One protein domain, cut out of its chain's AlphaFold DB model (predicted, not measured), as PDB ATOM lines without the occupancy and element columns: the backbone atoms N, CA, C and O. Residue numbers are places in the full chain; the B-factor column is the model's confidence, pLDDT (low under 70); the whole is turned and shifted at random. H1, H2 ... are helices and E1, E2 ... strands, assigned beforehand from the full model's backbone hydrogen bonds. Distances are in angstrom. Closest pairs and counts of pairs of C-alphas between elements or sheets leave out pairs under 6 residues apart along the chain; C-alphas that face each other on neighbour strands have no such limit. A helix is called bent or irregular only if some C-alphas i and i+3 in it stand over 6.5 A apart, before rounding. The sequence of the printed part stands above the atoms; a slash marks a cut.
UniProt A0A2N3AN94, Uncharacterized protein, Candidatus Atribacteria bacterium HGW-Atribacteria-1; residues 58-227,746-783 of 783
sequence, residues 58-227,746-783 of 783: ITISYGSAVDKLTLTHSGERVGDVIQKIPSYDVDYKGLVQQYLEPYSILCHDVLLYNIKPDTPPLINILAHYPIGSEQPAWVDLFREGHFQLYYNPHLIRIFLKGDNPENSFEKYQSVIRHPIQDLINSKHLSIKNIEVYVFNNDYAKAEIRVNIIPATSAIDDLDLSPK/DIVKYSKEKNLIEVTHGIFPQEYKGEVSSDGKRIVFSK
ATOM      1  N   ILE A  58     -31.708 -12.316   1.913       96.44
ATOM      2  CA  ILE A  58     -31.953 -11.420   0.781       96.44
ATOM      3  C   ILE A  58     -33.308 -10.740   0.986       96.44
ATOM      4  O   ILE A  58     -34.275 -11.389   1.388       96.44
ATOM      5  N   THR A  59     -33.378  -9.436   0.717       97.81
ATOM      6  CA  THR A  59     -34.628  -8.666   0.698       97.81
ATOM      7  C   THR A  59     -35.152  -8.555  -0.731       97.81
ATOM      8  O   THR A  59     -34.464  -8.046  -1.613       97.81
ATOM      9  N   ILE A  60     -36.391  -8.979  -0.940       98.06
ATOM     10  CA  ILE A  60     -37.146  -8.890  -2.186       98.06
ATOM     11  C   ILE A  60     -38.182  -7.776  -2.014       98.06
ATOM     12  O   ILE A  60     -39.161  -7.942  -1.289       98.06
ATOM     13  N   SER A  61     -37.975  -6.626  -2.648       97.75
ATOM     14  CA  SER A  61     -38.966  -5.547  -2.686       97.75
ATOM     15  C   SER A  61     -39.891  -5.751  -3.876       97.75
ATOM     16  O   SER A  61     -39.445  -5.636  -5.013       97.75
ATOM     17  N   TYR A  62     -41.173  -6.008  -3.624       96.25
ATOM     18  CA  TYR A  62     -42.187  -6.219  -4.664       96.25
ATOM     19  C   TYR A  62     -43.254  -5.110  -4.687       96.25
ATOM     20  O   TYR A  62     -44.149  -5.113  -5.526       96.25
ATOM     21  N   GLY A  63     -43.145  -4.095  -3.822       94.31
ATOM     22  CA  GLY A  63     -44.099  -2.983  -3.727       94.31
ATOM     23  C   GLY A  63     -44.284  -2.104  -4.975       94.31
ATOM     24  O   GLY A  63     -45.174  -1.254  -4.958       94.31
ATOM     25  N   SER A  64     -43.484  -2.274  -6.033       92.12
ATOM     26  CA  SER A  64     -43.705  -1.650  -7.354       92.12
ATOM     27  C   SER A  64     -44.420  -2.578  -8.348       92.12
ATOM     28  O   SER A  64     -44.901  -2.110  -9.377       92.12
ATOM     29  N   ALA A  65     -44.496  -3.878  -8.047       90.94
ATOM     30  CA  ALA A  65     -45.216  -4.888  -8.816       90.94
ATOM     31  C   ALA A  65     -46.709  -4.966  -8.432       90.94
ATOM     32  O   ALA A  65     -47.558  -5.166  -9.308       90.94
ATOM     33  N   VAL A  66     -47.014  -4.741  -7.143       92.06
ATOM     34  CA  VAL A  66     -48.374  -4.702  -6.566       92.06
ATOM     35  C   VAL A  66     -49.259  -3.699  -7.305       92.06
ATOM     36  O   VAL A  66     -48.900  -2.524  -7.429       92.06
ATOM     37  N   ASP A  67     -50.451  -4.133  -7.722       91.50
ATOM     38  CA  ASP A  67     -51.486  -3.202  -8.159       91.50
ATOM     39  C   ASP A  67     -52.104  -2.499  -6.945       91.50
ATOM     40  O   ASP A  67     -52.804  -3.087  -6.123       91.50
ATOM     41  N   LYS A  68     -51.781  -1.215  -6.805       92.62
ATOM     42  CA  LYS A  68     -52.236  -0.372  -5.697       92.62
ATOM     43  C   LYS A  68     -53.596   0.267  -5.952       92.62
ATOM     44  O   LYS A  68     -54.098   0.918  -5.040       92.62
ATOM     45  N   LEU A  69     -54.154   0.141  -7.159       90.88
ATOM     46  CA  LEU A  69     -55.448   0.714  -7.533       90.88
ATOM     47  C   LEU A  69     -56.600  -0.274  -7.342       90.88
ATOM     48  O   LEU A  69     -57.731   0.179  -7.171       90.88
ATOM     49  N   THR A  70     -56.316  -1.581  -7.319       88.50
ATOM     50  CA  THR A  70     -57.284  -2.631  -6.978       88.50
ATOM     51  C   THR A  70     -57.989  -2.319  -5.658       88.50
ATOM     52  O   THR A  70     -57.350  -1.956  -4.664       88.50
ATOM     53  N   LEU A  71     -59.314  -2.474  -5.650       83.06
ATOM     54  CA  LEU A  71     -60.130  -2.324  -4.450       83.06
ATOM     55  C   LEU A  71     -60.111  -3.616  -3.624       83.06
ATOM     56  O   LEU A  71     -60.293  -4.720  -4.145       83.06
ATOM     57  N   THR A  72     -59.888  -3.454  -2.323       84.56
ATOM     58  CA  THR A  72     -60.117  -4.486  -1.307       84.56
ATOM     59  C   THR A  72     -61.614  -4.601  -0.999       84.56
ATOM     60  O   THR A  72     -62.406  -3.747  -1.396       84.56
ATOM     61  N   HIS A  73     -62.011  -5.628  -0.245       76.75
ATOM     62  CA  HIS A  73     -63.408  -5.825   0.156       76.75
ATOM     63  C   HIS A  73     -63.919  -4.816   1.214       76.75
ATOM     64  O   HIS A  73     -65.057  -4.917   1.654       76.75
ATOM     65  N   SER A  74     -63.101  -3.847   1.655       75.50
ATOM     66  CA  SER A  74     -63.588  -2.671   2.399       75.50
ATOM     67  C   SER A  74     -63.935  -1.488   1.480       75.50
ATOM     68  O   SER A  74     -64.273  -0.407   1.957       75.50
ATOM     69  N   GLY A  75     -63.786  -1.648   0.158       74.00
ATOM     70  CA  GLY A  75     -63.866  -0.560  -0.820       74.00
ATOM     71  C   GLY A  75     -62.626   0.344  -0.852       74.00
ATOM     72  O   GLY A  75     -62.506   1.191  -1.736       74.00
ATOM     73  N   GLU A  76     -61.671   0.161   0.064       83.25
ATOM     74  CA  GLU A  76     -60.402   0.887   0.055       83.25
ATOM     75  C   GLU A  76     -59.412   0.276  -0.939       83.25
ATOM     76  O   GLU A  76     -59.369  -0.941  -1.142       83.25
ATOM     77  N   ARG A  77     -58.556   1.112  -1.531       90.25
ATOM     78  CA  ARG A  77     -57.487   0.652  -2.423       90.25
ATOM     79  C   ARG A  77     -56.406  -0.094  -1.649       90.25
ATOM     80  O   ARG A  77     -55.979   0.359  -0.587       90.25
ATOM     81  N   VAL A  78     -55.859  -1.156  -2.243       92.00
ATOM     82  CA  VAL A  78     -54.723  -1.924  -1.690       92.00
ATOM     83  C   VAL A  78     -53.567  -1.006  -1.264       92.00
ATOM     84  O   VAL A  78     -52.994  -1.185  -0.189       92.00
ATOM     85  N   GLY A  79     -53.247   0.023  -2.060       94.12
ATOM     86  CA  GLY A  79     -52.182   0.980  -1.738       94.12
ATOM     87  C   GLY A  79     -52.438   1.860  -0.510       94.12
ATOM     88  O   GLY A  79     -51.478   2.241   0.162       94.12
ATOM     89  N   ASP A  80     -53.699   2.169  -0.206       93.50
ATOM     90  CA  ASP A  80     -54.087   2.993   0.944       93.50
ATOM     91  C   ASP A  80     -54.134   2.139   2.219       93.50
ATOM     92  O   ASP A  80     -53.635   2.551   3.270       93.50
ATOM     93  N   VAL A  81     -54.618   0.897   2.101       92.00
ATOM     94  CA  VAL A  81     -54.607  -0.088   3.190       92.00
ATOM     95  C   VAL A  81     -53.173  -0.404   3.633       92.00
ATOM     96  O   VAL A  81     -52.878  -0.328   4.826       92.00
ATOM     97  N   ILE A  82     -52.246  -0.656   2.697       94.12
ATOM     98  CA  ILE A  82     -50.822  -0.917   2.998       94.12
ATOM     99  C   ILE A  82     -50.191   0.198   3.845       94.12
ATOM    100  O   ILE A  82     -49.477  -0.090   4.808       94.12
ATOM    101  N   GLN A  83     -50.472   1.466   3.524       92.81
ATOM    102  CA  GLN A  83     -49.932   2.622   4.255       92.81
ATOM    103  C   GLN A  83     -50.428   2.700   5.703       92.81
ATOM    104  O   GLN A  83     -49.734   3.244   6.564       92.81
ATOM    105  N   LYS A  84     -51.616   2.158   5.981       92.62
ATOM    106  CA  LYS A  84     -52.233   2.158   7.309       92.62
ATOM    107  C   LYS A  84     -51.761   1.005   8.196       92.62
ATOM    108  O   LYS A  84     -51.719   1.202   9.405       92.62
ATOM    109  N   ILE A  85     -51.338  -0.141   7.646       90.69
ATOM    110  CA  ILE A  85     -50.912  -1.336   8.421       90.69
ATOM    111  C   ILE A  85     -49.996  -1.025   9.630       90.69
ATOM    112  O   ILE A  85     -50.227  -1.615  10.683       90.69
ATOM    113  N   PRO A  86     -48.993  -0.119   9.570       88.88
ATOM    114  CA  PRO A  86     -48.158   0.217  10.734       88.88
ATOM    115  C   PRO A  86     -48.897   0.824  11.940       88.88
ATOM    116  O   PRO A  86     -48.342   0.842  13.036       88.88
ATOM    117  N   SER A  87     -50.100   1.360  11.725       85.94
ATOM    118  CA  SER A  87     -50.885   2.137  12.695       85.94
ATOM    119  C   SER A  87     -52.155   1.422  13.169       85.94
ATOM    120  O   SER A  87     -52.844   1.945  14.041       85.94
ATOM    121  N   TYR A  88     -52.477   0.265  12.586       82.12
ATOM    122  CA  TYR A  88     -53.688  -0.515  12.852       82.12
ATOM    123  C   TYR A  88     -53.329  -1.910  13.382       82.12
ATOM    124  O   TYR A  88     -52.158  -2.255  13.554       82.12
ATOM    125  N   ASP A  89     -54.349  -2.696  13.720       74.69
ATOM    126  CA  ASP A  89     -54.174  -4.044  14.242       74.69
ATOM    127  C   ASP A  89     -53.815  -5.077  13.153       74.69
ATOM    128  O   ASP A  89     -53.461  -4.771  12.012       74.69
ATOM    129  N   VAL A  90     -53.845  -6.350  13.547       74.25
ATOM    130  CA  VAL A  90     -53.517  -7.481  12.679       74.25
ATOM    131  C   VAL A  90     -54.622  -7.759  11.652       74.25
ATOM    132  O   VAL A  90     -54.320  -8.305  10.593       74.25
ATOM    133  N   ASP A  91     -55.864  -7.354  11.907       72.38
ATOM    134  CA  ASP A  91     -57.022  -7.681  11.067       72.38
ATOM    135  C   ASP A  91     -57.006  -6.855   9.782       72.38
ATOM    136  O   ASP A  91     -57.346  -7.349   8.708       72.38
ATOM    137  N   TYR A  92     -56.462  -5.639   9.858       82.06
ATOM    138  CA  TYR A  92     -56.205  -4.782   8.700       82.06
ATOM    139  C   TYR A  92     -55.246  -5.419   7.667       82.06
ATOM    140  O   TYR A  92     -55.218  -5.011   6.505       82.06
ATOM    141  N   LYS A  93     -54.483  -6.459   8.046       88.25
ATOM    142  CA  LYS A  93     -53.695  -7.271   7.097       88.25
ATOM    143  C   LYS A  93     -54.553  -8.242   6.287       88.25
ATOM    144  O   LYS A  93     -54.145  -8.598   5.184       88.25
ATOM    145  N   GLY A  94     -55.711  -8.660   6.800       88.00
ATOM    146  CA  GLY A  94     -56.644  -9.552   6.106       88.00
ATOM    147  C   GLY A  94     -57.128  -8.959   4.786       88.00
ATOM    148  O   GLY A  94     -57.068  -9.633   3.761       88.00
ATOM    149  N   LEU A  95     -57.437  -7.655   4.792       88.12
ATOM    150  CA  LEU A  95     -57.838  -6.868   3.616       88.12
ATOM    151  C   LEU A  95     -56.869  -7.001   2.421       88.12
ATOM    152  O   LEU A  95     -57.286  -6.853   1.271       88.12
ATOM    153  N   VAL A  96     -55.577  -7.253   2.685       92.94
ATOM    154  CA  VAL A  96     -54.515  -7.310   1.664       92.94
ATOM    155  C   VAL A  96     -53.765  -8.639   1.557       92.94
ATOM    156  O   VAL A  96     -52.979  -8.787   0.625       92.94
ATOM    157  N   GLN A  97     -54.004  -9.620   2.435       93.44
ATOM    158  CA  GLN A  97     -53.289 -10.906   2.414       93.44
ATOM    159  C   GLN A  97     -53.374 -11.586   1.037       93.44
ATOM    160  O   GLN A  97     -52.337 -11.905   0.458       93.44
ATOM    161  N   GLN A  98     -54.581 -11.690   0.467       91.00
ATOM    162  CA  GLN A  98     -54.814 -12.274  -0.865       91.00
ATOM    163  C   GLN A  98     -54.062 -11.563  -2.009       91.00
ATOM    164  O   GLN A  98     -53.777 -12.173  -3.032       91.00
ATOM    165  N   TYR A  99     -53.705 -10.286  -1.836       92.00
ATOM    166  CA  TYR A  99     -53.000  -9.486  -2.843       92.00
ATOM    167  C   TYR A  99     -51.473  -9.457  -2.640       92.00
ATOM    168  O   TYR A  99     -50.753  -9.031  -3.544       92.00
ATOM    169  N   LEU A 100     -50.966  -9.865  -1.467       94.62
ATOM    170  CA  LEU A 100     -49.558  -9.695  -1.068       94.62
ATOM    171  C   LEU A 100     -48.835 -10.997  -0.698       94.62
ATOM    172  O   LEU A 100     -47.620 -11.081  -0.877       94.62
ATOM    173  N   GLU A 101     -49.532 -12.013  -0.188       94.25
ATOM    174  CA  GLU A 101     -48.922 -13.311   0.132       94.25
ATOM    175  C   GLU A 101     -48.534 -14.142  -1.114       94.25
ATOM    176  O   GLU A 101     -47.458 -14.752  -1.077       94.25
ATOM    177  N   PRO A 102     -49.249 -14.077  -2.262       93.88
ATOM    178  CA  PRO A 102     -48.829 -14.770  -3.488       93.88
ATOM    179  C   PRO A 102     -47.467 -14.313  -4.045       93.88
ATOM    180  O   PRO A 102     -46.764 -15.096  -4.681       93.88
ATOM    181  N   TYR A 103     -47.015 -13.088  -3.732       95.31
ATOM    182  CA  TYR A 103     -45.661 -12.617  -4.077       95.31
ATOM    183  C   TYR A 103     -44.538 -13.402  -3.389       95.31
ATOM    184  O   TYR A 103     -43.375 -13.278  -3.775       95.31
ATOM    185  N   SER A 104     -44.862 -14.236  -2.397       95.75
ATOM    186  CA  SER A 104     -43.915 -15.174  -1.799       95.75
ATOM    187  C   SER A 104     -43.251 -16.087  -2.836       95.75
ATOM    188  O   SER A 104     -42.098 -16.458  -2.606       95.75
ATOM    189  N   ILE A 105     -43.905 -16.393  -3.970       94.75
ATOM    190  CA  ILE A 105     -43.373 -17.241  -5.057       94.75
ATOM    191  C   ILE A 105     -41.965 -16.812  -5.508       94.75
ATOM    192  O   ILE A 105     -41.097 -17.659  -5.725       94.75
ATOM    193  N   LEU A 106     -41.697 -15.497  -5.466       95.94
ATOM    194  CA  LEU A 106     -40.412 -14.871  -5.791       95.94
ATOM    195  C   LEU A 106     -39.239 -15.385  -4.937       95.94
ATOM    196  O   LEU A 106     -38.081 -15.215  -5.319       95.94
ATOM    197  N   CYS A 107     -39.502 -16.023  -3.788       97.06
ATOM    198  CA  CYS A 107     -38.479 -16.698  -2.985       97.06
ATOM    199  C   CYS A 107     -37.718 -17.753  -3.795       97.06
ATOM    200  O   CYS A 107     -36.501 -17.875  -3.637       97.06
ATOM    201  N   HIS A 108     -38.414 -18.496  -4.660       95.31
ATOM    202  CA  HIS A 108     -37.793 -19.514  -5.497       95.31
ATOM    203  C   HIS A 108     -36.938 -18.892  -6.600       95.31
ATOM    204  O   HIS A 108     -35.769 -19.249  -6.738       95.31
ATOM    205  N   ASP A 109     -37.465 -17.906  -7.323       93.75
ATOM    206  CA  ASP A 109     -36.769 -17.269  -8.451       93.75
ATOM    207  C   ASP A 109     -35.494 -16.551  -7.990       93.75
ATOM    208  O   ASP A 109     -34.423 -16.662  -8.599       93.75
ATOM    209  N   VAL A 110     -35.582 -15.881  -6.838       94.25
ATOM    210  CA  VAL A 110     -34.440 -15.257  -6.166       94.25
ATOM    211  C   VAL A 110     -33.443 -16.296  -5.658       94.25
ATOM    212  O   VAL A 110     -32.232 -16.069  -5.755       94.25
ATOM    213  N   LEU A 111     -33.894 -17.450  -5.160       94.06
ATOM    214  CA  LEU A 111     -32.981 -18.531  -4.799       94.06
ATOM    215  C   LEU A 111     -32.229 -19.046  -6.034       94.06
ATOM    216  O   LEU A 111     -31.003 -19.140  -5.979       94.06
ATOM    217  N   LEU A 112     -32.922 -19.310  -7.149       89.81
ATOM    218  CA  LEU A 112     -32.325 -19.808  -8.395       89.81
ATOM    219  C   LEU A 112     -31.220 -18.884  -8.937       89.81
ATOM    220  O   LEU A 112     -30.221 -19.374  -9.469       89.81
ATOM    221  N   TYR A 113     -31.343 -17.564  -8.752       89.06
ATOM    222  CA  TYR A 113     -30.272 -16.610  -9.063       89.06
ATOM    223  C   TYR A 113     -29.002 -16.841  -8.221       89.06
ATOM    224  O   TYR A 113     -27.877 -16.716  -8.712       89.06
ATOM    225  N   ASN A 114     -29.168 -17.196  -6.947       88.00
ATOM    226  CA  ASN A 114     -28.085 -17.281  -5.967       88.00
ATOM    227  C   ASN A 114     -27.409 -18.660  -5.905       88.00
ATOM    228  O   ASN A 114     -26.218 -18.737  -5.598       88.00
ATOM    229  N   ILE A 115     -28.121 -19.740  -6.233       87.50
ATOM    230  CA  ILE A 115     -27.572 -21.105  -6.217       87.50
ATOM    231  C   ILE A 115     -27.035 -21.545  -7.594       87.50
ATOM    232  O   ILE A 115     -26.995 -20.781  -8.569       87.50
ATOM    233  N   LYS A 116     -26.547 -22.790  -7.663       85.62
ATOM    234  CA  LYS A 116     -26.368 -23.500  -8.938       85.62
ATOM    235  C   LYS A 116     -27.722 -24.079  -9.356       85.62
ATOM    236  O   LYS A 116     -28.416 -24.576  -8.475       85.62
ATOM    237  N   PRO A 117     -28.082 -24.071 -10.649       84.12
ATOM    238  CA  PRO A 117     -29.354 -24.632 -11.080       84.12
ATOM    239  C   PRO A 117     -29.466 -26.128 -10.787       84.12
ATOM    240  O   PRO A 117     -28.497 -26.877 -10.955       84.12
ATOM    241  N   ASP A 118     -30.663 -26.555 -10.402       87.25
ATOM    242  CA  ASP A 118     -30.976 -27.954 -10.146       87.25
ATOM    243  C   ASP A 118     -30.967 -28.771 -11.448       87.25
ATOM    244  O   ASP A 118     -31.408 -28.314 -12.506       87.25
ATOM    245  N   THR A 119     -30.450 -30.001 -11.379       83.44
ATOM    246  CA  THR A 119     -30.416 -30.933 -12.515       83.44
ATOM    247  C   THR A 119     -30.853 -32.334 -12.059       83.44
ATOM    248  O   THR A 119     -30.135 -32.968 -11.287       83.44
ATOM    249  N   PRO A 120     -32.014 -32.849 -12.519       87.50
ATOM    250  CA  PRO A 120     -33.023 -32.174 -13.348       87.50
ATOM    251  C   PRO A 120     -33.680 -30.962 -12.644       87.50
ATOM    252  O   PRO A 120     -33.594 -30.852 -11.419       87.50
ATOM    253  N   PRO A 121     -34.338 -30.058 -13.387       89.88
ATOM    254  CA  PRO A 121     -35.001 -28.895 -12.802       89.88
ATOM    255  C   PRO A 121     -36.178 -29.258 -11.889       89.88
ATOM    256  O   PRO A 121     -36.776 -30.330 -12.023       89.88
ATOM    257  N   LEU A 122     -36.518 -28.340 -10.984       91.38
ATOM    258  CA  LEU A 122     -37.683 -28.446 -10.105       91.38
ATOM    259  C   LEU A 122     -38.965 -27.928 -10.789       91.38
ATOM    260  O   LEU A 122     -38.904 -27.074 -11.674       91.38
ATOM    261  N   ILE A 123     -40.120 -28.424 -10.345       89.50
ATOM    262  CA  ILE A 123     -41.471 -27.993 -10.739       89.50
ATOM    263  C   ILE A 123     -42.241 -27.616  -9.464       89.50
ATOM    264  O   ILE A 123     -42.108 -28.302  -8.451       89.50
ATOM    265  N   ASN A 124     -43.027 -26.535  -9.499       92.31
ATOM    266  CA  ASN A 124     -43.950 -26.169  -8.417       92.31
ATOM    267  C   ASN A 124     -45.099 -27.187  -8.350       92.31
ATOM    268  O   ASN A 124     -45.742 -27.438  -9.368       92.31
ATOM    269  N   ILE A 125     -45.406 -27.736  -7.172       93.00
ATOM    270  CA  ILE A 125     -46.490 -28.722  -7.018       93.00
ATOM    271  C   ILE A 125     -47.865 -28.183  -7.452       93.00
ATOM    272  O   ILE A 125     -48.712 -28.951  -7.906       93.00
ATOM    273  N   LEU A 126     -48.070 -26.860  -7.389       92.12
ATOM    274  CA  LEU A 126     -49.290 -26.198  -7.861       92.12
ATOM    275  C   LEU A 126     -49.529 -26.347  -9.373       92.12
ATOM    276  O   LEU A 126     -50.673 -26.236  -9.806       92.12
ATOM    277  N   ALA A 127     -48.502 -26.655 -10.172       88.31
ATOM    278  CA  ALA A 127     -48.650 -26.870 -11.614       88.31
ATOM    279  C   ALA A 127     -49.523 -28.095 -11.962       88.31
ATOM    280  O   ALA A 127     -50.002 -28.203 -13.086       88.31
ATOM    281  N   HIS A 128     -49.766 -28.999 -11.003       87.56
ATOM    282  CA  HIS A 128     -50.668 -30.150 -11.153       87.56
ATOM    283  C   HIS A 128     -52.114 -29.868 -10.733       87.56
ATOM    284  O   HIS A 128     -52.967 -30.740 -10.887       87.56
ATOM    285  N   TYR A 129     -52.386 -28.679 -10.192       90.00
ATOM    286  CA  TYR A 129     -53.690 -28.303  -9.661       90.00
ATOM    287  C   TYR A 129     -54.081 -26.908 -10.179       90.00
ATOM    288  O   TYR A 129     -53.872 -25.905  -9.489       90.00
ATOM    289  N   PRO A 130     -54.649 -26.812 -11.396       87.94
ATOM    290  CA  PRO A 130     -55.282 -25.593 -11.894       87.94
ATOM    291  C   PRO A 130     -56.357 -25.050 -10.938       87.94
ATOM    292  O   PRO A 130     -56.986 -25.805 -10.191       87.94
ATOM    293  N   ILE A 131     -56.602 -23.739 -10.969       88.81
ATOM    294  CA  ILE A 131     -57.670 -23.112 -10.173       88.81
ATOM    295  C   ILE A 131     -59.030 -23.706 -10.583       88.81
ATOM    296  O   ILE A 131     -59.313 -23.865 -11.768       88.81
ATOM    297  N   GLY A 132     -59.849 -24.084  -9.596       89.44
ATOM    298  CA  GLY A 132     -61.161 -24.716  -9.800       89.44
ATOM    299  C   GLY A 132     -61.143 -26.201 -10.204       89.44
ATOM    300  O   GLY A 132     -62.210 -26.799 -10.355       89.44
ATOM    301  N   SER A 133     -59.966 -26.819 -10.361       91.94
ATOM    302  CA  SER A 133     -59.830 -28.262 -10.630       91.94
ATOM    303  C   SER A 133     -60.071 -29.133  -9.383       91.94
ATOM    304  O   SER A 133     -60.198 -28.630  -8.265       91.94
ATOM    305  N   GLU A 134     -60.148 -30.459  -9.558       94.62
ATOM    306  CA  GLU A 134     -60.179 -31.403  -8.431       94.62
ATOM    307  C   GLU A 134     -58.818 -31.395  -7.719       94.62
ATOM    308  O   GLU A 134     -57.804 -31.794  -8.292       94.62
ATOM    309  N   GLN A 135     -58.796 -30.975  -6.455       95.25
ATOM    310  CA  GLN A 135     -57.556 -30.721  -5.718       95.25
ATOM    311  C   GLN A 135     -57.668 -31.148  -4.242       95.25
ATOM    312  O   GLN A 135     -58.743 -31.024  -3.650       95.25
ATOM    313  N   PRO A 136     -56.591 -31.640  -3.603       97.31
ATOM    314  CA  PRO A 136     -56.536 -31.789  -2.148       97.31
ATOM    315  C   PRO A 136     -56.792 -30.462  -1.425       97.31
ATOM    316  O   PRO A 136     -56.382 -29.399  -1.891       97.31
ATOM    317  N   ALA A 137     -57.429 -30.511  -0.256       97.50
ATOM    318  CA  ALA A 137     -57.782 -29.317   0.506       97.50
ATOM    319  C   ALA A 137     -56.570 -28.466   0.945       97.50
ATOM    320  O   ALA A 137     -56.740 -27.254   1.109       97.50
ATOM    321  N   TRP A 138     -55.366 -29.054   1.052       97.19
ATOM    322  CA  TRP A 138     -54.107 -28.329   1.282       97.19
ATOM    323  C   TRP A 138     -53.703 -27.382   0.139       97.19
ATOM    324  O   TRP A 138     -52.975 -26.426   0.399       97.19
ATOM    325  N   VAL A 139     -54.157 -27.594  -1.105       96.25
ATOM    326  CA  VAL A 139     -53.650 -26.861  -2.288       96.25
ATOM    327  C   VAL A 139     -53.860 -25.349  -2.188       96.25
ATOM    328  O   VAL A 139     -52.947 -24.591  -2.516       96.25
ATOM    329  N   ASP A 140     -55.003 -24.889  -1.673       94.12
ATOM    330  CA  ASP A 140     -55.268 -23.446  -1.553       94.12
ATOM    331  C   ASP A 140     -54.345 -22.752  -0.533       94.12
ATOM    332  O   ASP A 140     -53.985 -21.593  -0.728       94.12
ATOM    333  N   LEU A 141     -53.838 -23.473   0.477       95.38
ATOM    334  CA  LEU A 141     -52.863 -22.933   1.438       95.38
ATOM    335  C   LEU A 141     -51.492 -22.672   0.789       95.38
ATOM    336  O   LEU A 141     -50.759 -21.766   1.191       95.38
ATOM    337  N   PHE A 142     -51.142 -23.467  -0.227       95.31
ATOM    338  CA  PHE A 142     -49.948 -23.260  -1.046       95.31
ATOM    339  C   PHE A 142     -50.179 -22.173  -2.103       95.31
ATOM    340  O   PHE A 142     -49.281 -21.379  -2.368       95.31
ATOM    341  N   ARG A 143     -51.390 -22.093  -2.671       92.31
ATOM    342  CA  ARG A 143     -51.783 -21.061  -3.645       92.31
ATOM    343  C   ARG A 143     -51.816 -19.653  -3.038       92.31
ATOM    344  O   ARG A 143     -51.425 -18.706  -3.709       92.31
ATOM    345  N   GLU A 144     -52.206 -19.523  -1.769       91.81
ATOM    346  CA  GLU A 144     -52.114 -18.263  -1.013       91.81
ATOM    347  C   GLU A 144     -50.658 -17.833  -0.754       91.81
ATOM    348  O   GLU A 144     -50.372 -16.642  -0.669       91.81
ATOM    349  N   GLY A 145     -49.716 -18.781  -0.678       91.25
ATOM    350  CA  GLY A 145     -48.282 -18.494  -0.587       91.25
ATOM    351  C   GLY A 145     -47.677 -18.535   0.822       91.25
ATOM    352  O   GLY A 145     -46.497 -18.234   0.986       91.25
ATOM    353  N   HIS A 146     -48.419 -18.957   1.854       88.56
ATOM    354  CA  HIS A 146     -47.817 -19.258   3.167       88.56
ATOM    355  C   HIS A 146     -46.803 -20.415   3.099       88.56
ATOM    356  O   HIS A 146     -45.855 -20.469   3.891       88.56
ATOM    357  N   PHE A 147     -47.004 -21.315   2.134       95.31
ATOM    358  CA  PHE A 147     -46.179 -22.480   1.851       95.31
ATOM    359  C   PHE A 147     -45.880 -22.541   0.356       95.31
ATOM    360  O   PHE A 147     -46.753 -22.276  -0.465       95.31
ATOM    361  N   GLN A 148     -44.672 -22.953  -0.012       96.81
ATOM    362  CA  GLN A 148     -44.354 -23.319  -1.393       96.81
ATOM    363  C   GLN A 148     -43.609 -24.640  -1.392       96.81
ATOM    364  O   GLN A 148     -42.749 -24.852  -0.534       96.81
ATOM    365  N   LEU A 149     -43.890 -25.499  -2.369       97.56
ATOM    366  CA  LEU A 149     -43.160 -26.743  -2.566       97.56
ATOM    367  C   LEU A 149     -42.804 -26.910  -4.039       97.56
ATOM    368  O   LEU A 149     -43.664 -26.914  -4.918       97.56
ATOM    369  N   TYR A 150     -41.513 -27.107  -4.271       95.94
ATOM    370  CA  TYR A 150     -40.920 -27.408  -5.562       95.94
ATOM    371  C   TYR A 150     -40.248 -28.776  -5.492       95.94
ATOM    372  O   TYR A 150     -39.667 -29.121  -4.464       95.94
ATOM    373  N   TYR A 151     -40.289 -29.563  -6.563       95.06
ATOM    374  CA  TYR A 151     -39.674 -30.889  -6.553       95.06
ATOM    375  C   TYR A 151     -39.173 -31.350  -7.919       95.06
ATOM    376  O   TYR A 151     -39.583 -30.859  -8.967       95.06
ATOM    377  N   ASN A 152     -38.268 -32.322  -7.887       92.31
ATOM    378  CA  ASN A 152     -37.811 -33.094  -9.037       92.31
ATOM    379  C   ASN A 152     -37.718 -34.580  -8.616       92.31
ATOM    380  O   ASN A 152     -38.008 -34.898  -7.463       92.31
ATOM    381  N   PRO A 153     -37.290 -35.514  -9.484       91.31
ATOM    382  CA  PRO A 153     -37.157 -36.931  -9.130       91.31
ATOM    383  C   PRO A 153     -36.284 -37.289  -7.916       91.31
ATOM    384  O   PRO A 153     -36.319 -38.452  -7.519       91.31
ATOM    385  N   HIS A 154     -35.490 -36.372  -7.345       92.75
ATOM    386  CA  HIS A 154     -34.515 -36.652  -6.276       92.75
ATOM    387  C   HIS A 154     -34.539 -35.676  -5.086       92.75
ATOM    388  O   HIS A 154     -33.961 -35.991  -4.043       92.75
ATOM    389  N   LEU A 155     -35.181 -34.516  -5.222       95.69
ATOM    390  CA  LEU A 155     -35.163 -33.421  -4.252       95.69
ATOM    391  C   LEU A 155     -36.565 -32.828  -4.090       95.69
ATOM    392  O   LEU A 155     -37.238 -32.547  -5.082       95.69
ATOM    393  N   ILE A 156     -36.952 -32.578  -2.841       97.69
ATOM    394  CA  ILE A 156     -38.054 -31.681  -2.475       97.69
ATOM    395  C   ILE A 156     -37.446 -30.402  -1.888       97.69
ATOM    396  O   ILE A 156     -36.550 -30.470  -1.052       97.69
ATOM    397  N   ARG A 157     -37.943 -29.236  -2.295       98.12
ATOM    398  CA  ARG A 157     -37.560 -27.923  -1.771       98.12
ATOM    399  C   ARG A 157     -38.805 -27.188  -1.286       98.12
ATOM    400  O   ARG A 157     -39.717 -26.947  -2.073       98.12
ATOM    401  N   ILE A 158     -38.834 -26.812  -0.011       98.19
ATOM    402  CA  ILE A 158     -39.976 -26.142   0.629       98.19
ATOM    403  C   ILE A 158     -39.563 -24.759   1.124       98.19
ATOM    404  O   ILE A 158     -38.482 -24.606   1.686       98.19
ATOM    405  N   PHE A 159     -40.438 -23.764   0.961       98.38
ATOM    406  CA  PHE A 159     -40.308 -22.453   1.599       98.38
ATOM    407  C   PHE A 159     -41.404 -22.293   2.654       98.38
ATOM    408  O   PHE A 159     -42.587 -22.458   2.351       98.38
ATOM    409  N   LEU A 160     -41.000 -21.978   3.887       97.56
ATOM    410  CA  LEU A 160     -41.882 -21.840   5.046       97.56
ATOM    411  C   LEU A 160     -41.761 -20.454   5.681       97.56
ATOM    412  O   LEU A 160     -40.686 -19.855   5.710       97.56
ATOM    413  N   LYS A 161     -42.847 -19.963   6.274       94.81
ATOM    414  CA  LYS A 161     -42.827 -18.703   7.024       94.81
ATOM    415  C   LYS A 161     -41.981 -18.835   8.307       94.81
ATOM    416  O   LYS A 161     -42.110 -19.825   9.032       94.81
ATOM    417  N   GLY A 162     -41.141 -17.849   8.625       95.19
ATOM    418  CA  GLY A 162     -40.378 -17.768   9.881       95.19
ATOM    419  C   GLY A 162     -38.878 -17.493   9.717       95.19
ATOM    420  O   GLY A 162     -38.416 -17.078   8.659       95.19
ATOM    421  N   ASP A 163     -38.115 -17.715  10.795       94.25
ATOM    422  CA  ASP A 163     -36.702 -17.304  10.910       94.25
ATOM    423  C   ASP A 163     -35.686 -18.461  10.932       94.25
ATOM    424  O   ASP A 163     -34.493 -18.243  10.704       94.25
ATOM    425  N   ASN A 164     -36.128 -19.690  11.213       95.94
ATOM    426  CA  ASN A 164     -35.275 -20.874  11.331       95.94
ATOM    427  C   ASN A 164     -35.933 -22.070  10.613       95.94
ATOM    428  O   ASN A 164     -37.060 -22.411  10.970       95.94
ATOM    429  N   PRO A 165     -35.258 -22.717   9.641       96.44
ATOM    430  CA  PRO A 165     -35.818 -23.840   8.889       96.44
ATOM    431  C   PRO A 165     -36.306 -25.038   9.698       96.44
ATOM    432  O   PRO A 165     -37.377 -25.550   9.398       96.44
ATOM    433  N   GLU A 166     -35.563 -25.473  10.715       95.56
ATOM    434  CA  GLU A 166     -35.904 -26.652  11.523       95.56
ATOM    435  C   GLU A 166     -37.159 -26.371  12.359       95.56
ATOM    436  O   GLU A 166     -38.136 -27.114  12.288       95.56
ATOM    437  N   ASN A 167     -37.190 -25.225  13.048       96.44
ATOM    438  CA  ASN A 167     -38.340 -24.790  13.844       96.44
ATOM    439  C   ASN A 167     -39.576 -24.517  12.971       96.44
ATOM    440  O   ASN A 167     -40.697 -24.822  13.373       96.44
ATOM    441  N   SER A 168     -39.400 -23.923  11.782       96.62
ATOM    442  CA  SER A 168     -40.503 -23.707  10.839       96.62
ATOM    443  C   SER A 168     -41.013 -25.031  10.269       96.62
ATOM    444  O   SER A 168     -42.226 -25.195  10.163       96.62
ATOM    445  N   PHE A 169     -40.132 -25.989   9.956       96.31
ATOM    446  CA  PHE A 169     -40.544 -27.334   9.553       96.31
ATOM    447  C   PHE A 169     -41.351 -28.001  10.663       96.31
ATOM    448  O   PHE A 169     -42.473 -28.422  10.415       96.31
ATOM    449  N   GLU A 170     -40.840 -28.020  11.897       95.44
ATOM    450  CA  GLU A 170     -41.538 -28.610  13.039       95.44
ATOM    451  C   GLU A 170     -42.912 -27.963  13.273       95.44
ATOM    452  O   GLU A 170     -43.890 -28.681  13.488       95.44
ATOM    453  N   LYS A 171     -42.995 -26.629  13.201       95.56
ATOM    454  CA  LYS A 171     -44.232 -25.859  13.394       95.56
ATOM    455  C   LYS A 171     -45.304 -26.179  12.351       95.56
ATOM    456  O   LYS A 171     -46.480 -26.195  12.692       95.56
ATOM    457  N   TYR A 172     -44.912 -26.383  11.095       96.56
ATOM    458  CA  TYR A 172     -45.836 -26.578   9.973       96.56
ATOM    459  C   TYR A 172     -45.912 -28.033   9.484       96.56
ATOM    460  O   TYR A 172     -46.551 -28.301   8.466       96.56
ATOM    461  N   GLN A 173     -45.281 -28.970  10.206       96.31
ATOM    462  CA  GLN A 173     -45.142 -30.382   9.828       96.31
ATOM    463  C   GLN A 173     -46.491 -31.048   9.535       96.31
ATOM    464  O   GLN A 173     -46.590 -31.768   8.542       96.31
ATOM    465  N   SER A 174     -47.523 -30.757  10.331       96.19
ATOM    466  CA  SER A 174     -48.865 -31.334  10.192       96.19
ATOM    467  C   SER A 174     -49.512 -31.006   8.841       96.19
ATOM    468  O   SER A 174     -50.111 -31.879   8.227       96.19
ATOM    469  N   VAL A 175     -49.296 -29.794   8.316       97.25
ATOM    470  CA  VAL A 175     -49.778 -29.363   6.993       97.25
ATOM    471  C   VAL A 175     -48.883 -29.896   5.872       97.25
ATOM    472  O   VAL A 175     -49.360 -30.493   4.906       97.25
ATOM    473  N   ILE A 176     -47.567 -29.680   5.970       97.38
ATOM    474  CA  ILE A 176     -46.646 -29.935   4.848       97.38
ATOM    475  C   ILE A 176     -46.315 -31.416   4.657       97.38
ATOM    476  O   ILE A 176     -45.890 -31.797   3.566       97.38
ATOM    477  N   ARG A 177     -46.553 -32.278   5.659       97.06
ATOM    478  CA  ARG A 177     -46.376 -33.728   5.500       97.06
ATOM    479  C   ARG A 177     -47.264 -34.303   4.401       97.06
ATOM    480  O   ARG A 177     -46.823 -35.236   3.746       97.06
ATOM    481  N   HIS A 178     -48.448 -33.742   4.138       97.56
ATOM    482  CA  HIS A 178     -49.358 -34.252   3.106       97.56
ATOM    483  C   HIS A 178     -48.769 -34.186   1.683       97.56
ATOM    484  O   HIS A 178     -48.568 -35.250   1.096       97.56
ATOM    485  N   PRO A 179     -48.393 -33.015   1.130       97.44
ATOM    486  CA  PRO A 179     -47.782 -32.961  -0.198       97.44
ATOM    487  C   PRO A 179     -46.407 -33.652  -0.268       97.44
ATOM    488  O   PRO A 179     -46.044 -34.169  -1.322       97.44
ATOM    489  N   ILE A 180     -45.647 -33.730   0.836       97.31
ATOM    490  CA  ILE A 180     -44.418 -34.547   0.882       97.31
ATOM    491  C   ILE A 180     -44.761 -36.041   0.757       97.31
ATOM    492  O   ILE A 180     -44.134 -36.748  -0.029       97.31
ATOM    493  N   GLN A 181     -45.765 -36.525   1.496       96.00
ATOM    494  CA  GLN A 181     -46.246 -37.907   1.432       96.00
ATOM    495  C   GLN A 181     -46.775 -38.257   0.031       96.00
ATOM    496  O   GLN A 181     -46.460 -39.333  -0.480       96.00
ATOM    497  N   ASP A 182     -47.507 -37.351  -0.618       95.44
ATOM    498  CA  ASP A 182     -47.994 -37.505  -1.997       95.44
ATOM    499  C   ASP A 182     -46.828 -37.704  -2.994       95.44
ATOM    500  O   ASP A 182     -46.887 -38.552  -3.893       95.44
ATOM    501  N   LEU A 183     -45.711 -37.001  -2.780       94.94
ATOM    502  CA  LEU A 183     -44.497 -37.115  -3.592       94.94
ATOM    503  C   LEU A 183     -43.699 -38.395  -3.330       94.94
ATOM    504  O   LEU A 183     -43.403 -39.131  -4.270       94.94
ATOM    505  N   ILE A 184     -43.354 -38.707  -2.080       94.56
ATOM    506  CA  ILE A 184     -42.509 -39.880  -1.776       94.56
ATOM    507  C   ILE A 184     -43.205 -41.212  -2.101       94.56
ATOM    508  O   ILE A 184     -42.534 -42.194  -2.406       94.56
ATOM    509  N   ASN A 185     -44.543 -41.247  -2.079       92.44
ATOM    510  CA  ASN A 185     -45.329 -42.425  -2.461       92.44
ATOM    511  C   ASN A 185     -45.614 -42.508  -3.978       92.44
ATOM    512  O   ASN A 185     -46.214 -43.484  -4.444       92.44
ATOM    513  N   SER A 186     -45.190 -41.515  -4.771       90.25
ATOM    514  CA  SER A 186     -45.341 -41.528  -6.229       90.25
ATOM    515  C   SER A 186     -44.272 -42.412  -6.884       90.25
ATOM    516  O   SER A 186     -43.079 -42.135  -6.825       90.25
ATOM    517  N   LYS A 187     -44.713 -43.491  -7.547       85.94
ATOM    518  CA  LYS A 187     -43.865 -44.608  -8.026       85.94
ATOM    519  C   LYS A 187     -42.722 -44.230  -8.976       85.94
ATOM    520  O   LYS A 187     -41.796 -45.020  -9.133       85.94
ATOM    521  N   HIS A 188     -42.829 -43.094  -9.659       83.19
ATOM    522  CA  HIS A 188     -41.848 -42.609 -10.631       83.19
ATOM    523  C   HIS A 188     -40.783 -41.686 -10.007       83.19
ATOM    524  O   HIS A 188     -39.804 -41.349 -10.673       83.19
ATOM    525  N   LEU A 189     -40.955 -41.270  -8.746       89.00
ATOM    526  CA  LEU A 189     -39.998 -40.440  -8.018       89.00
ATOM    527  C   LEU A 189     -39.060 -41.311  -7.171       89.00
ATOM    528  O   LEU A 189     -39.352 -42.449  -6.808       89.00
ATOM    529  N   SER A 190     -37.878 -40.785  -6.875       91.56
ATOM    530  CA  SER A 190     -36.894 -41.399  -5.979       91.56
ATOM    531  C   SER A 190     -36.215 -40.285  -5.194       91.56
ATOM    532  O   SER A 190     -35.006 -40.053  -5.321       91.56
ATOM    533  N   ILE A 191     -37.053 -39.543  -4.460       94.38
ATOM    534  CA  ILE A 191     -36.651 -38.452  -3.575       94.38
ATOM    535  C   ILE A 191     -35.618 -38.990  -2.587       94.38
ATOM    536  O   ILE A 191     -35.784 -40.078  -2.048       94.38
ATOM    537  N   LYS A 192     -34.538 -38.236  -2.376       95.12
ATOM    538  CA  LYS A 192     -33.466 -38.588  -1.435       95.12
ATOM    539  C   LYS A 192     -33.335 -37.576  -0.317       95.12
ATOM    540  O   LYS A 192     -33.058 -37.964   0.809       95.12
ATOM    541  N   ASN A 193     -33.523 -36.298  -0.635       96.88
ATOM    542  CA  ASN A 193     -33.326 -35.195   0.294       96.88
ATOM    543  C   ASN A 193     -34.511 -34.231   0.263       96.88
ATOM    544  O   ASN A 193     -35.190 -34.090  -0.761       96.88
ATOM    545  N   ILE A 194     -34.675 -33.517   1.368       97.94
ATOM    546  CA  ILE A 194     -35.512 -32.330   1.478       97.94
ATOM    547  C   ILE A 194     -34.643 -31.119   1.836       97.94
ATOM    548  O   ILE A 194     -33.750 -31.214   2.676       97.94
ATOM    549  N   GLU A 195     -34.906 -29.980   1.203       98.19
ATOM    550  CA  GLU A 195     -34.359 -28.672   1.563       98.19
ATOM    551  C   GLU A 195     -35.483 -27.785   2.099       98.19
ATOM    552  O   GLU A 195     -36.465 -27.525   1.401       98.19
ATOM    553  N   VAL A 196     -35.330 -27.288   3.324       98.31
ATOM    554  CA  VAL A 196     -36.273 -26.359   3.949       98.31
ATOM    555  C   VAL A 196     -35.650 -24.972   3.998       98.31
ATOM    556  O   VAL A 196     -34.646 -24.754   4.672       98.31
ATOM    557  N   TYR A 197     -36.265 -24.029   3.299       98.31
ATOM    558  CA  TYR A 197     -35.944 -22.607   3.298       98.31
ATOM    559  C   TYR A 197     -36.971 -21.835   4.127       98.31
ATOM    560  O   TYR A 197     -38.106 -22.283   4.307       98.31
ATOM    561  N   VAL A 198     -36.592 -20.648   4.608       97.81
ATOM    562  CA  VAL A 198     -37.505 -19.781   5.367       97.81
ATOM    563  C   VAL A 198     -37.568 -18.360   4.847       97.81
ATOM    564  O   VAL A 198     -36.571 -17.810   4.370       97.81
ATOM    565  N   PHE A 199     -38.754 -17.767   4.961       97.94
ATOM    566  CA  PHE A 199     -39.019 -16.393   4.565       97.94
ATOM    567  C   PHE A 199     -39.962 -15.673   5.538       97.94
ATOM    568  O   PHE A 199     -40.728 -16.285   6.278       97.94
ATOM    569  N   ASN A 200     -39.946 -14.345   5.498       96.62
ATOM    570  CA  ASN A 200     -40.915 -13.485   6.171       96.62
ATOM    571  C   ASN A 200     -41.444 -12.451   5.175       96.62
ATOM    572  O   ASN A 200     -40.649 -11.874   4.436       96.62
ATOM    573  N   ASN A 201     -42.751 -12.185   5.182       95.44
ATOM    574  CA  ASN A 201     -43.391 -11.184   4.325       95.44
ATOM    575  C   ASN A 201     -43.868  -9.986   5.168       95.44
ATOM    576  O   ASN A 201     -44.679 -10.151   6.081       95.44
ATOM    577  N   ASP A 202     -43.344  -8.792   4.887       95.25
ATOM    578  CA  ASP A 202     -43.709  -7.534   5.542       95.25
ATOM    579  C   ASP A 202     -44.631  -6.713   4.628       95.25
ATOM    580  O   ASP A 202     -44.176  -5.959   3.762       95.25
ATOM    581  N   TYR A 203     -45.943  -6.855   4.839       94.62
ATOM    582  CA  TYR A 203     -46.978  -6.185   4.038       94.62
ATOM    583  C   TYR A 203     -46.874  -4.661   4.073       94.62
ATOM    584  O   TYR A 203     -47.144  -4.018   3.063       94.62
ATOM    585  N   ALA A 204     -46.447  -4.072   5.195       93.75
ATOM    586  CA  ALA A 204     -46.351  -2.619   5.325       93.75
ATOM    587  C   ALA A 204     -45.254  -2.022   4.429       93.75
ATOM    588  O   ALA A 204     -45.327  -0.853   4.053       93.75
ATOM    589  N   LYS A 205     -44.234  -2.818   4.083       95.56
ATOM    590  CA  LYS A 205     -43.168  -2.426   3.148       95.56
ATOM    591  C   LYS A 205     -43.339  -3.018   1.748       95.56
ATOM    592  O   LYS A 205     -42.645  -2.579   0.833       95.56
ATOM    593  N   ALA A 206     -44.216  -4.014   1.589       96.25
ATOM    594  CA  ALA A 206     -44.218  -4.935   0.455       96.25
ATOM    595  C   ALA A 206     -42.795  -5.476   0.178       96.25
ATOM    596  O   ALA A 206     -42.244  -5.363  -0.924       96.25
ATOM    597  N   GLU A 207     -42.182  -6.011   1.242       97.62
ATOM    598  CA  GLU A 207     -40.855  -6.631   1.227       97.62
ATOM    599  C   GLU A 207     -40.913  -8.052   1.800       97.62
ATOM    600  O   GLU A 207     -41.336  -8.260   2.936       97.62
ATOM    601  N   ILE A 208     -40.418  -9.029   1.042       98.06
ATOM    602  CA  ILE A 208     -40.108 -10.366   1.556       98.06
ATOM    603  C   ILE A 208     -38.636 -10.402   1.956       98.06
ATOM    604  O   ILE A 208     -37.776  -9.856   1.270       98.06
ATOM    605  N   ARG A 209     -38.315 -11.080   3.053       97.56
ATOM    606  CA  ARG A 209     -36.948 -11.491   3.377       97.56
ATOM    607  C   ARG A 209     -36.876 -13.004   3.273       97.56
ATOM    608  O   ARG A 209     -37.652 -13.665   3.949       97.56
ATOM    609  N   VAL A 210     -35.947 -13.537   2.481       97.69
ATOM    610  CA  VAL A 210     -35.712 -14.984   2.325       97.69
ATOM    611  C   VAL A 210     -34.302 -15.344   2.791       97.69
ATOM    612  O   VAL A 210     -33.343 -14.641   2.469       97.69
ATOM    613  N   ASN A 211     -34.168 -16.410   3.576       96.38
ATOM    614  CA  ASN A 211     -32.880 -16.975   3.969       96.38
ATOM    615  C   ASN A 211     -32.429 -17.970   2.894       96.38
ATOM    616  O   ASN A 211     -33.137 -18.938   2.646       96.38
ATOM    617  N   ILE A 212     -31.264 -17.757   2.275       95.06
ATOM    618  CA  ILE A 212     -30.755 -18.614   1.185       95.06
ATOM    619  C   ILE A 212     -29.958 -19.841   1.658       95.06
ATOM    620  O   ILE A 212     -29.422 -20.571   0.826       95.06
ATOM    621  N   ILE A 213     -29.854 -20.080   2.971       94.81
ATOM    622  CA  ILE A 213     -29.289 -21.322   3.518       94.81
ATOM    623  C   ILE A 213     -30.428 -22.192   4.068       94.81
ATOM    624  O   ILE A 213     -31.077 -21.767   5.031       94.81
ATOM    625  N   PRO A 214     -30.658 -23.391   3.502       96.69
ATOM    626  CA  PRO A 214     -31.678 -24.303   3.991       96.69
ATOM    627  C   PRO A 214     -31.197 -25.111   5.204       96.69
ATOM    628  O   PRO A 214     -29.995 -25.222   5.457       96.69
ATOM    629  N   ALA A 215     -32.137 -25.749   5.902       97.06
ATOM    630  CA  ALA A 215     -31.850 -27.032   6.545       97.06
ATOM    631  C   ALA A 215     -32.037 -28.150   5.511       97.06
ATOM    632  O   ALA A 215     -32.975 -28.102   4.711       97.06
ATOM    633  N   THR A 216     -31.155 -29.146   5.523       96.94
ATOM    634  CA  THR A 216     -31.190 -30.270   4.580       96.94
ATOM    635  C   THR A 216     -31.175 -31.580   5.348       96.94
ATOM    636  O   THR A 216     -30.259 -31.809   6.137       96.94
ATOM    637  N   SER A 217     -32.144 -32.446   5.061       96.50
ATOM    638  CA  SER A 217     -32.263 -33.783   5.656       96.50
ATOM    639  C   SER A 217     -32.414 -34.831   4.558       96.50
ATOM    640  O   SER A 217     -32.974 -34.536   3.497       96.50
ATOM    641  N   ALA A 218     -31.954 -36.060   4.807       96.94
ATOM    642  CA  ALA A 218     -32.366 -37.190   3.984       96.94
ATOM    643  C   ALA A 218     -33.856 -37.476   4.228       96.94
ATOM    644  O   ALA A 218     -34.374 -37.230   5.317       96.94
ATOM    645  N   ILE A 219     -34.554 -37.990   3.218       94.94
ATOM    646  CA  ILE A 219     -35.989 -38.278   3.327       94.94
ATOM    647  C   ILE A 219     -36.267 -39.447   4.285       94.94
ATOM    648  O   ILE A 219     -37.274 -39.435   4.982       94.94
ATOM    649  N   ASP A 220     -35.336 -40.404   4.366       93.50
ATOM    650  CA  ASP A 220     -35.407 -41.569   5.258       93.50
ATOM    651  C   ASP A 220     -35.198 -41.198   6.741       93.50
ATOM    652  O   ASP A 220     -35.619 -41.939   7.627       93.50
ATOM    653  N   ASP A 221     -34.581 -40.039   7.013       93.75
ATOM    654  CA  ASP A 221     -34.363 -39.495   8.363       93.75
ATOM    655  C   ASP A 221     -35.537 -38.603   8.835       93.75
ATOM    656  O   ASP A 221     -35.510 -38.073   9.949       93.75
ATOM    657  N   LEU A 222     -36.550 -38.377   7.987       93.12
ATOM    658  CA  LEU A 222     -37.597 -37.379   8.208       93.12
ATOM    659  C   LEU A 222     -38.852 -37.983   8.852       93.12
ATOM    660  O   LEU A 222     -39.534 -38.819   8.255       93.12
ATOM    661  N   ASP A 223     -39.227 -37.493  10.036       92.38
ATOM    662  CA  ASP A 223     -40.483 -37.897  10.674       92.38
ATOM    663  C   ASP A 223     -41.699 -37.194  10.041       92.38
ATOM    664  O   ASP A 223     -42.045 -36.044  10.334       92.38
ATOM    665  N   LEU A 224     -42.352 -37.923   9.138       93.44
ATOM    666  CA  LEU A 224     -43.616 -37.554   8.500       93.44
ATOM    667  C   LEU A 224     -44.826 -38.250   9.140       93.44
ATOM    668  O   LEU A 224     -45.910 -38.246   8.549       93.44
ATOM    669  N   SER A 225     -44.661 -38.883  10.305       93.44
ATOM    670  CA  SER A 225     -45.789 -39.437  11.054       93.44
ATOM    671  C   SER A 225     -46.664 -38.310  11.636       93.44
ATOM    672  O   SER A 225     -46.183 -37.188  11.830       93.44
ATOM    673  N   PRO A 226     -47.969 -38.552  11.857       94.19
ATOM    674  CA  PRO A 226     -48.818 -37.600  12.566       94.19
ATOM    675  C   PRO A 226     -48.324 -37.451  14.012       94.19
ATOM    676  O   PRO A 226     -48.020 -38.444  14.677       94.19
ATOM    677  N   LYS A 227     -48.260 -36.214  14.512       93.25
ATOM    678  CA  LYS A 227     -47.853 -35.933  15.899       93.25
ATOM    679  C   LYS A 227     -48.949 -36.305  16.892       93.25
ATOM    680  O   LYS A 227     -48.667 -36.635  18.045       93.25
ATOM    681  N   ASP A 746     -45.688 -20.363 -16.267       88.56
ATOM    682  CA  ASP A 746     -44.590 -19.684 -15.583       88.56
ATOM    683  C   ASP A 746     -43.363 -19.587 -16.500       88.56
ATOM    684  O   ASP A 746     -42.865 -20.588 -17.020       88.56
ATOM    685  N   ILE A 747     -42.837 -18.376 -16.670       90.25
ATOM    686  CA  ILE A 747     -41.609 -18.088 -17.408       90.25
ATOM    687  C   ILE A 747     -40.669 -17.333 -16.475       90.25
ATOM    688  O   ILE A 747     -40.939 -16.192 -16.115       90.25
ATOM    689  N   VAL A 748     -39.539 -17.946 -16.127       91.31
ATOM    690  CA  VAL A 748     -38.522 -17.348 -15.250       91.31
ATOM    691  C   VAL A 748     -37.203 -17.307 -16.001       91.31
ATOM    692  O   VAL A 748     -36.638 -18.342 -16.356       91.31
ATOM    693  N   LYS A 749     -36.693 -16.106 -16.254       92.94
ATOM    694  CA  LYS A 749     -35.385 -15.867 -16.869       92.94
ATOM    695  C   LYS A 749     -34.491 -15.194 -15.842       92.94
ATOM    696  O   LYS A 749     -34.938 -14.313 -15.115       92.94
ATOM    697  N   TYR A 750     -33.206 -15.516 -15.826       90.50
ATOM    698  CA  TYR A 750     -32.242 -14.670 -15.128       90.50
ATOM    699  C   TYR A 750     -30.903 -14.589 -15.836       90.50
ATOM    700  O   TYR A 750     -30.470 -15.515 -16.521       90.50
ATOM    701  N   SER A 751     -30.233 -13.454 -15.643       89.94
ATOM    702  CA  SER A 751     -28.927 -13.144 -16.204       89.94
ATOM    703  C   SER A 751     -27.999 -12.608 -15.118       89.94
ATOM    704  O   SER A 751     -28.153 -11.473 -14.660       89.94
ATOM    705  N   LYS A 752     -26.997 -13.410 -14.736       86.94
ATOM    706  CA  LYS A 752     -25.981 -13.024 -13.737       86.94
ATOM    707  C   LYS A 752     -25.051 -11.917 -14.247       86.94
ATOM    708  O   LYS A 752     -24.539 -11.130 -13.466       86.94
ATOM    709  N   GLU A 753     -24.880 -11.815 -15.566       87.19
ATOM    710  CA  GLU A 753     -24.119 -10.736 -16.214       87.19
ATOM    711  C   GLU A 753     -24.857  -9.390 -16.190       87.19
ATOM    712  O   GLU A 753     -24.219  -8.343 -16.113       87.19
ATOM    713  N   LYS A 754     -26.196  -9.409 -16.248       89.44
ATOM    714  CA  LYS A 754     -27.034  -8.198 -16.247       89.44
ATOM    715  C   LYS A 754     -27.576  -7.822 -14.866       89.44
ATOM    716  O   LYS A 754     -28.232  -6.793 -14.768       89.44
ATOM    717  N   ASN A 755     -27.330  -8.632 -13.829       92.94
ATOM    718  CA  ASN A 755     -27.959  -8.497 -12.506       92.94
ATOM    719  C   ASN A 755     -29.495  -8.396 -12.593       92.94
ATOM    720  O   ASN A 755     -30.112  -7.545 -11.957       92.94
ATOM    721  N   LEU A 756     -30.103  -9.252 -13.423       94.00
ATOM    722  CA  LEU A 756     -31.516  -9.168 -13.794       94.00
ATOM    723  C   LEU A 756     -32.215 -10.524 -13.661       94.00
ATOM    724  O   LEU A 756     -31.691 -11.543 -14.122       94.00
ATOM    725  N   ILE A 757     -33.419 -10.502 -13.097       94.94
ATOM    726  CA  ILE A 757     -34.403 -11.588 -13.113       94.94
ATOM    727  C   ILE A 757     -35.642 -11.060 -13.855       94.94
ATOM    728  O   ILE A 757     -36.067  -9.938 -13.601       94.94
ATOM    729  N   GLU A 758     -36.221 -11.830 -14.769       94.88
ATOM    730  CA  GLU A 758     -37.481 -11.508 -15.452       94.88
ATOM    731  C   GLU A 758     -38.454 -12.664 -15.198       94.88
ATOM    732  O   GLU A 758     -38.111 -13.816 -15.470       94.88
ATOM    733  N   VAL A 759     -39.631 -12.376 -14.642       93.62
ATOM    734  CA  VAL A 759     -40.615 -13.393 -14.243       93.62
ATOM    735  C   VAL A 759     -41.996 -13.099 -14.808       93.62
ATOM    736  O   VAL A 759     -42.459 -11.963 -14.788       93.62
ATOM    737  N   THR A 760     -42.680 -14.149 -15.234       91.62
ATOM    738  CA  THR A 760     -44.116 -14.186 -15.506       91.62
ATOM    739  C   THR A 760     -44.629 -15.429 -14.800       91.62
ATOM    740  O   THR A 760     -44.069 -16.497 -15.021       91.62
ATOM    741  N   HIS A 761     -45.664 -15.319 -13.972       89.75
ATOM    742  CA  HIS A 761     -46.296 -16.479 -13.334       89.75
ATOM    743  C   HIS A 761     -47.792 -16.477 -13.622       89.75
ATOM    744  O   HIS A 761     -48.362 -15.407 -13.828       89.75
ATOM    745  N   GLY A 762     -48.449 -17.637 -13.566       78.31
ATOM    746  CA  GLY A 762     -49.898 -17.735 -13.815       78.31
ATOM    747  C   GLY A 762     -50.762 -16.858 -12.890       78.31
ATOM    748  O   GLY A 762     -51.835 -16.412 -13.284       78.31
ATOM    749  N   ILE A 763     -50.270 -16.556 -11.683       75.06
ATOM    750  CA  ILE A 763     -50.910 -15.658 -10.701       75.06
ATOM    751  C   ILE A 763     -50.673 -14.159 -10.965       75.06
ATOM    752  O   ILE A 763     -51.195 -13.311 -10.243       75.06
ATOM    753  N   PHE A 764     -49.855 -13.811 -11.960       80.56
ATOM    754  CA  PHE A 764     -49.436 -12.444 -12.254       80.56
ATOM    755  C   PHE A 764     -49.960 -11.996 -13.627       80.56
ATOM    756  O   PHE A 764     -49.730 -12.677 -14.625       80.56
ATOM    757  N   PRO A 765     -50.609 -10.820 -13.740       71.50
ATOM    758  CA  PRO A 765     -51.240 -10.390 -14.992       71.50
ATOM    759  C   PRO A 765     -50.242  -9.942 -16.077       71.50
ATOM    760  O   PRO A 765     -50.655  -9.587 -17.180       71.50
ATOM    761  N   GLN A 766     -48.941  -9.890 -15.771       84.62
ATOM    762  CA  GLN A 766     -47.889  -9.378 -16.652       84.62
ATOM    763  C   GLN A 766     -46.493  -9.883 -16.242       84.62
ATOM    764  O   GLN A 766     -46.315 -10.420 -15.151       84.62
ATOM    765  N   GLU A 767     -45.501  -9.669 -17.114       91.62
ATOM    766  CA  GLU A 767     -44.077  -9.852 -16.795       91.62
ATOM    767  C   GLU A 767     -43.616  -8.788 -15.774       91.62
ATOM    768  O   GLU A 767     -44.059  -7.634 -15.817       91.62
ATOM    769  N   TYR A 768     -42.713  -9.182 -14.875       92.88
ATOM    770  CA  TYR A 768     -42.055  -8.340 -13.876       92.88
ATOM    771  C   TYR A 768     -40.533  -8.488 -13.956       92.88
ATOM    772  O   TYR A 768     -40.011  -9.551 -14.298       92.88
ATOM    773  N   LYS A 769     -39.802  -7.432 -13.589       95.00
ATOM    774  CA  LYS A 769     -38.335  -7.373 -13.661       95.00
ATOM    775  C   LYS A 769     -37.729  -7.081 -12.300       95.00
ATOM    776  O   LYS A 769     -37.989  -6.032 -11.723       95.00
ATOM    777  N   GLY A 770     -36.934  -8.022 -11.800       96.00
ATOM    778  CA  GLY A 770     -36.161  -7.932 -10.567       96.00
ATOM    779  C   GLY A 770     -34.737  -7.454 -10.837       96.00
ATOM    780  O   GLY A 770     -33.907  -8.231 -11.312       96.00
ATOM    781  N   GLU A 771     -34.437  -6.199 -10.505       95.69
ATOM    782  CA  GLU A 771     -33.068  -5.670 -10.527       95.69
ATOM    783  C   GLU A 771     -32.319  -6.083  -9.254       95.69
ATOM    784  O   GLU A 771     -32.785  -5.829  -8.140       95.69
ATOM    785  N   VAL A 772     -31.155  -6.716  -9.409       94.44
ATOM    786  CA  VAL A 772     -30.318  -7.197  -8.299       94.44
ATOM    787  C   VAL A 772     -29.290  -6.131  -7.909       94.44
ATOM    788  O   VAL A 772     -28.548  -5.620  -8.749       94.44
ATOM    789  N   SER A 773     -29.213  -5.804  -6.616       93.06
ATOM    790  CA  SER A 773     -28.237  -4.853  -6.075       93.06
ATOM    791  C   SER A 773     -26.795  -5.310  -6.307       93.06
ATOM    792  O   SER A 773     -26.493  -6.501  -6.370       93.06
ATOM    793  N   SER A 774     -25.859  -4.358  -6.344       88.00
ATOM    794  CA  SER A 774     -24.428  -4.642  -6.530       88.00
ATOM    795  C   SER A 774     -23.799  -5.506  -5.426       88.00
ATOM    796  O   SER A 774     -22.732  -6.076  -5.642       88.00
ATOM    797  N   ASP A 775     -24.442  -5.622  -4.259       87.75
ATOM    798  CA  ASP A 775     -24.040  -6.519  -3.171       87.75
ATOM    799  C   ASP A 775     -24.830  -7.843  -3.123       87.75
ATOM    800  O   ASP A 775     -24.581  -8.662  -2.237       87.75
ATOM    801  N   GLY A 776     -25.777  -8.051  -4.047       87.25
ATOM    802  CA  GLY A 776     -26.612  -9.250  -4.171       87.25
ATOM    803  C   GLY A 776     -27.690  -9.430  -3.095       87.25
ATOM    804  O   GLY A 776     -28.399 -10.433  -3.119       87.25
ATOM    805  N   LYS A 777     -27.828  -8.502  -2.136       91.81
ATOM    806  CA  LYS A 777     -28.708  -8.674  -0.961       91.81
ATOM    807  C   LYS A 777     -30.079  -8.034  -1.086       91.81
ATOM    808  O   LYS A 777     -30.937  -8.293  -0.241       91.81
ATOM    809  N   ARG A 778     -30.298  -7.187  -2.091       95.50
ATOM    810  CA  ARG A 778     -31.596  -6.572  -2.361       95.50
ATOM    811  C   ARG A 778     -31.964  -6.792  -3.817       95.50
ATOM    812  O   ARG A 778     -31.151  -6.547  -4.699       95.50
ATOM    813  N   ILE A 779     -33.193  -7.225  -4.053       96.88
ATOM    814  CA  ILE A 779     -33.758  -7.380  -5.391       96.88
ATOM    815  C   ILE A 779     -35.045  -6.572  -5.426       96.88
ATOM    816  O   ILE A 779     -35.867  -6.687  -4.517       96.88
ATOM    817  N   VAL A 780     -35.196  -5.707  -6.424       96.81
ATOM    818  CA  VAL A 780     -36.355  -4.818  -6.555       96.81
ATOM    819  C   VAL A 780     -37.125  -5.206  -7.805       96.81
ATOM    820  O   VAL A 780     -36.616  -5.045  -8.909       96.81
ATOM    821  N   PHE A 781     -38.338  -5.725  -7.618       96.38
ATOM    822  CA  PHE A 781     -39.248  -6.087  -8.696       96.38
ATOM    823  C   PHE A 781     -40.140  -4.905  -9.085       96.38
ATOM    824  O   PHE A 781     -40.829  -4.326  -8.237       96.38
ATOM    825  N   SER A 782     -40.155  -4.577 -10.376       92.31
ATOM    826  CA  SER A 782     -41.075  -3.623 -10.998       92.31
ATOM    827  C   SER A 782     -41.852  -4.252 -12.155       92.31
ATOM    828  O   SER A 782     -41.470  -5.299 -12.679       92.31
ATOM    829  N   LYS A 783     -42.939  -3.579 -12.541       87.44
ATOM    830  CA  LYS A 783     -43.597  -3.736 -13.846       87.44
ATOM    831  C   LYS A 783     -42.670  -3.324 -14.998       87.44
ATOM    832  O   LYS A 783     -41.689  -2.594 -14.714       87.44
TER     833      LYS A 783
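AT A GLANCE: This is residues 58 to 227 and 746 to 783 of the 783 residues of an uncharacterized protein of Candidatus Atribacteria bacterium HGW-Atribacteria-1 (UniProt A0A2N3AN94). One twisted sheet of nine strands curls like part of a barrel round helix H3, staying open between its edge strands E2 and E6. Kinked helix H6 covers the opposite face beside E3 and E4, short helices H4 and H5 lie by E2, and the helical hairpin H1 and H2 is at one end of the longest axis. The printed part has 208 residues with six named helices and nine named strands, E1 H1 H2 H3 H4 H5 E2 E3 H6 E4 E5 E6 E7 E8 E9 along the chain; the sheet, in order E2 E3 E4 E5 E1 E9 E8 E7 E6, is mixed, and so is the class, helices and strands. It is compact, with a radius of gyration of the C-alphas of 17.3 A and spans of 48 by 42 by 32 A.

HOW THE PARTS SIT: E3, residues 155 to 161, is antiparallel to edge strand E2, residues 147 to 151 (N 150 and O 157, 2.8 A), and parallel to E4, residues 193 to 202 (N 158 and O 195, 2.8 A). E5, residues 207 to 218, is antiparallel to E4 (N 196 and O 215, 2.9 A) and to E1, residues 58 to 64 (N 60 and O 208, 2.8 A). E1 is parallel to E9, residues 778 to 782 (N 61 and O 779, 2.8 A). E6, residues 746 to 751, E7, residues 756 to 760, E8, residues 768 to 772, and E9 form a meander, each strand the antiparallel neighbour of the one before, with N 749 and O 758 at 2.8 A, N 757 and O 770 at 2.9 A and N 771 and O 780 at 2.9 A. The sheet curls round H3, residues 102 to 114; the closest C-alphas of H3 and E5 are those of Cys 107 and Val 210, 6.2 A. On the opposite face is H6, residues 165 to 184, irregular with C-alphas 171 and 174 at 7.9 A and a kink of 90 degrees near residue 174; its closest C-alphas to E4 are those of Pro 165 and Val 196, 5.6 A. E3, H6 and E4 are a strand-helix-strand unit, two parallel neighbour strands with a helix between, its crossover right-handed. H4, residues 125 to 128, and H5, residues 139 to 143, only graze the sheet and only just touch, with 3 pairs of C-alphas within 8 A, the closest those of Leu 126 and Arg 143, 7.1 A. H1, residues 78 to 87, and H2, residues 91 to 100, are a hairpin that touches, closest at the C-alphas of Ile 85 and Tyr 92, 6.3 A, at a steep tilt of 40 degrees, opposite ways; both are irregular, with C-alphas 83 and 86 at 7.1 A and C-alphas 95 and 98 at 7.6 A. H1 is not on the sheet, and H2 only grazes it with residue 100. In H5 every O i to N i+4 pair is within hydrogen-bond range, against 3 of 6 in H1, 2 of 6 in H2, whose O i to N i+3 pairs are 5 of 7, 5 of 9 in H3 and 12 of 16 in H6; H4 is too short for such a pair.

IN THESE COORDINATES: E1 begins at C-alpha 58 (-31.953, -11.420, 0.781) and E9 ends at C-alpha 782 (-41.075, -3.623, -10.998). From first to last C-alpha, E5 measures 31.8 A, E4 30.0 A, H3 21.0 A, H6 20.4 A and E3 20.1 A.

THE WHOLE: The two C-alphas farthest apart are those of Ser 87 and Lys 187, 51.6 A. Residues 228 to 745 are not printed, and C-alphas 227 and 746 are 35.6 A apart across this cut. The link from E1 to H1, 13 residues, is long. The mean pLDDT of the printed part is 92.3, and no printed residue is under 70.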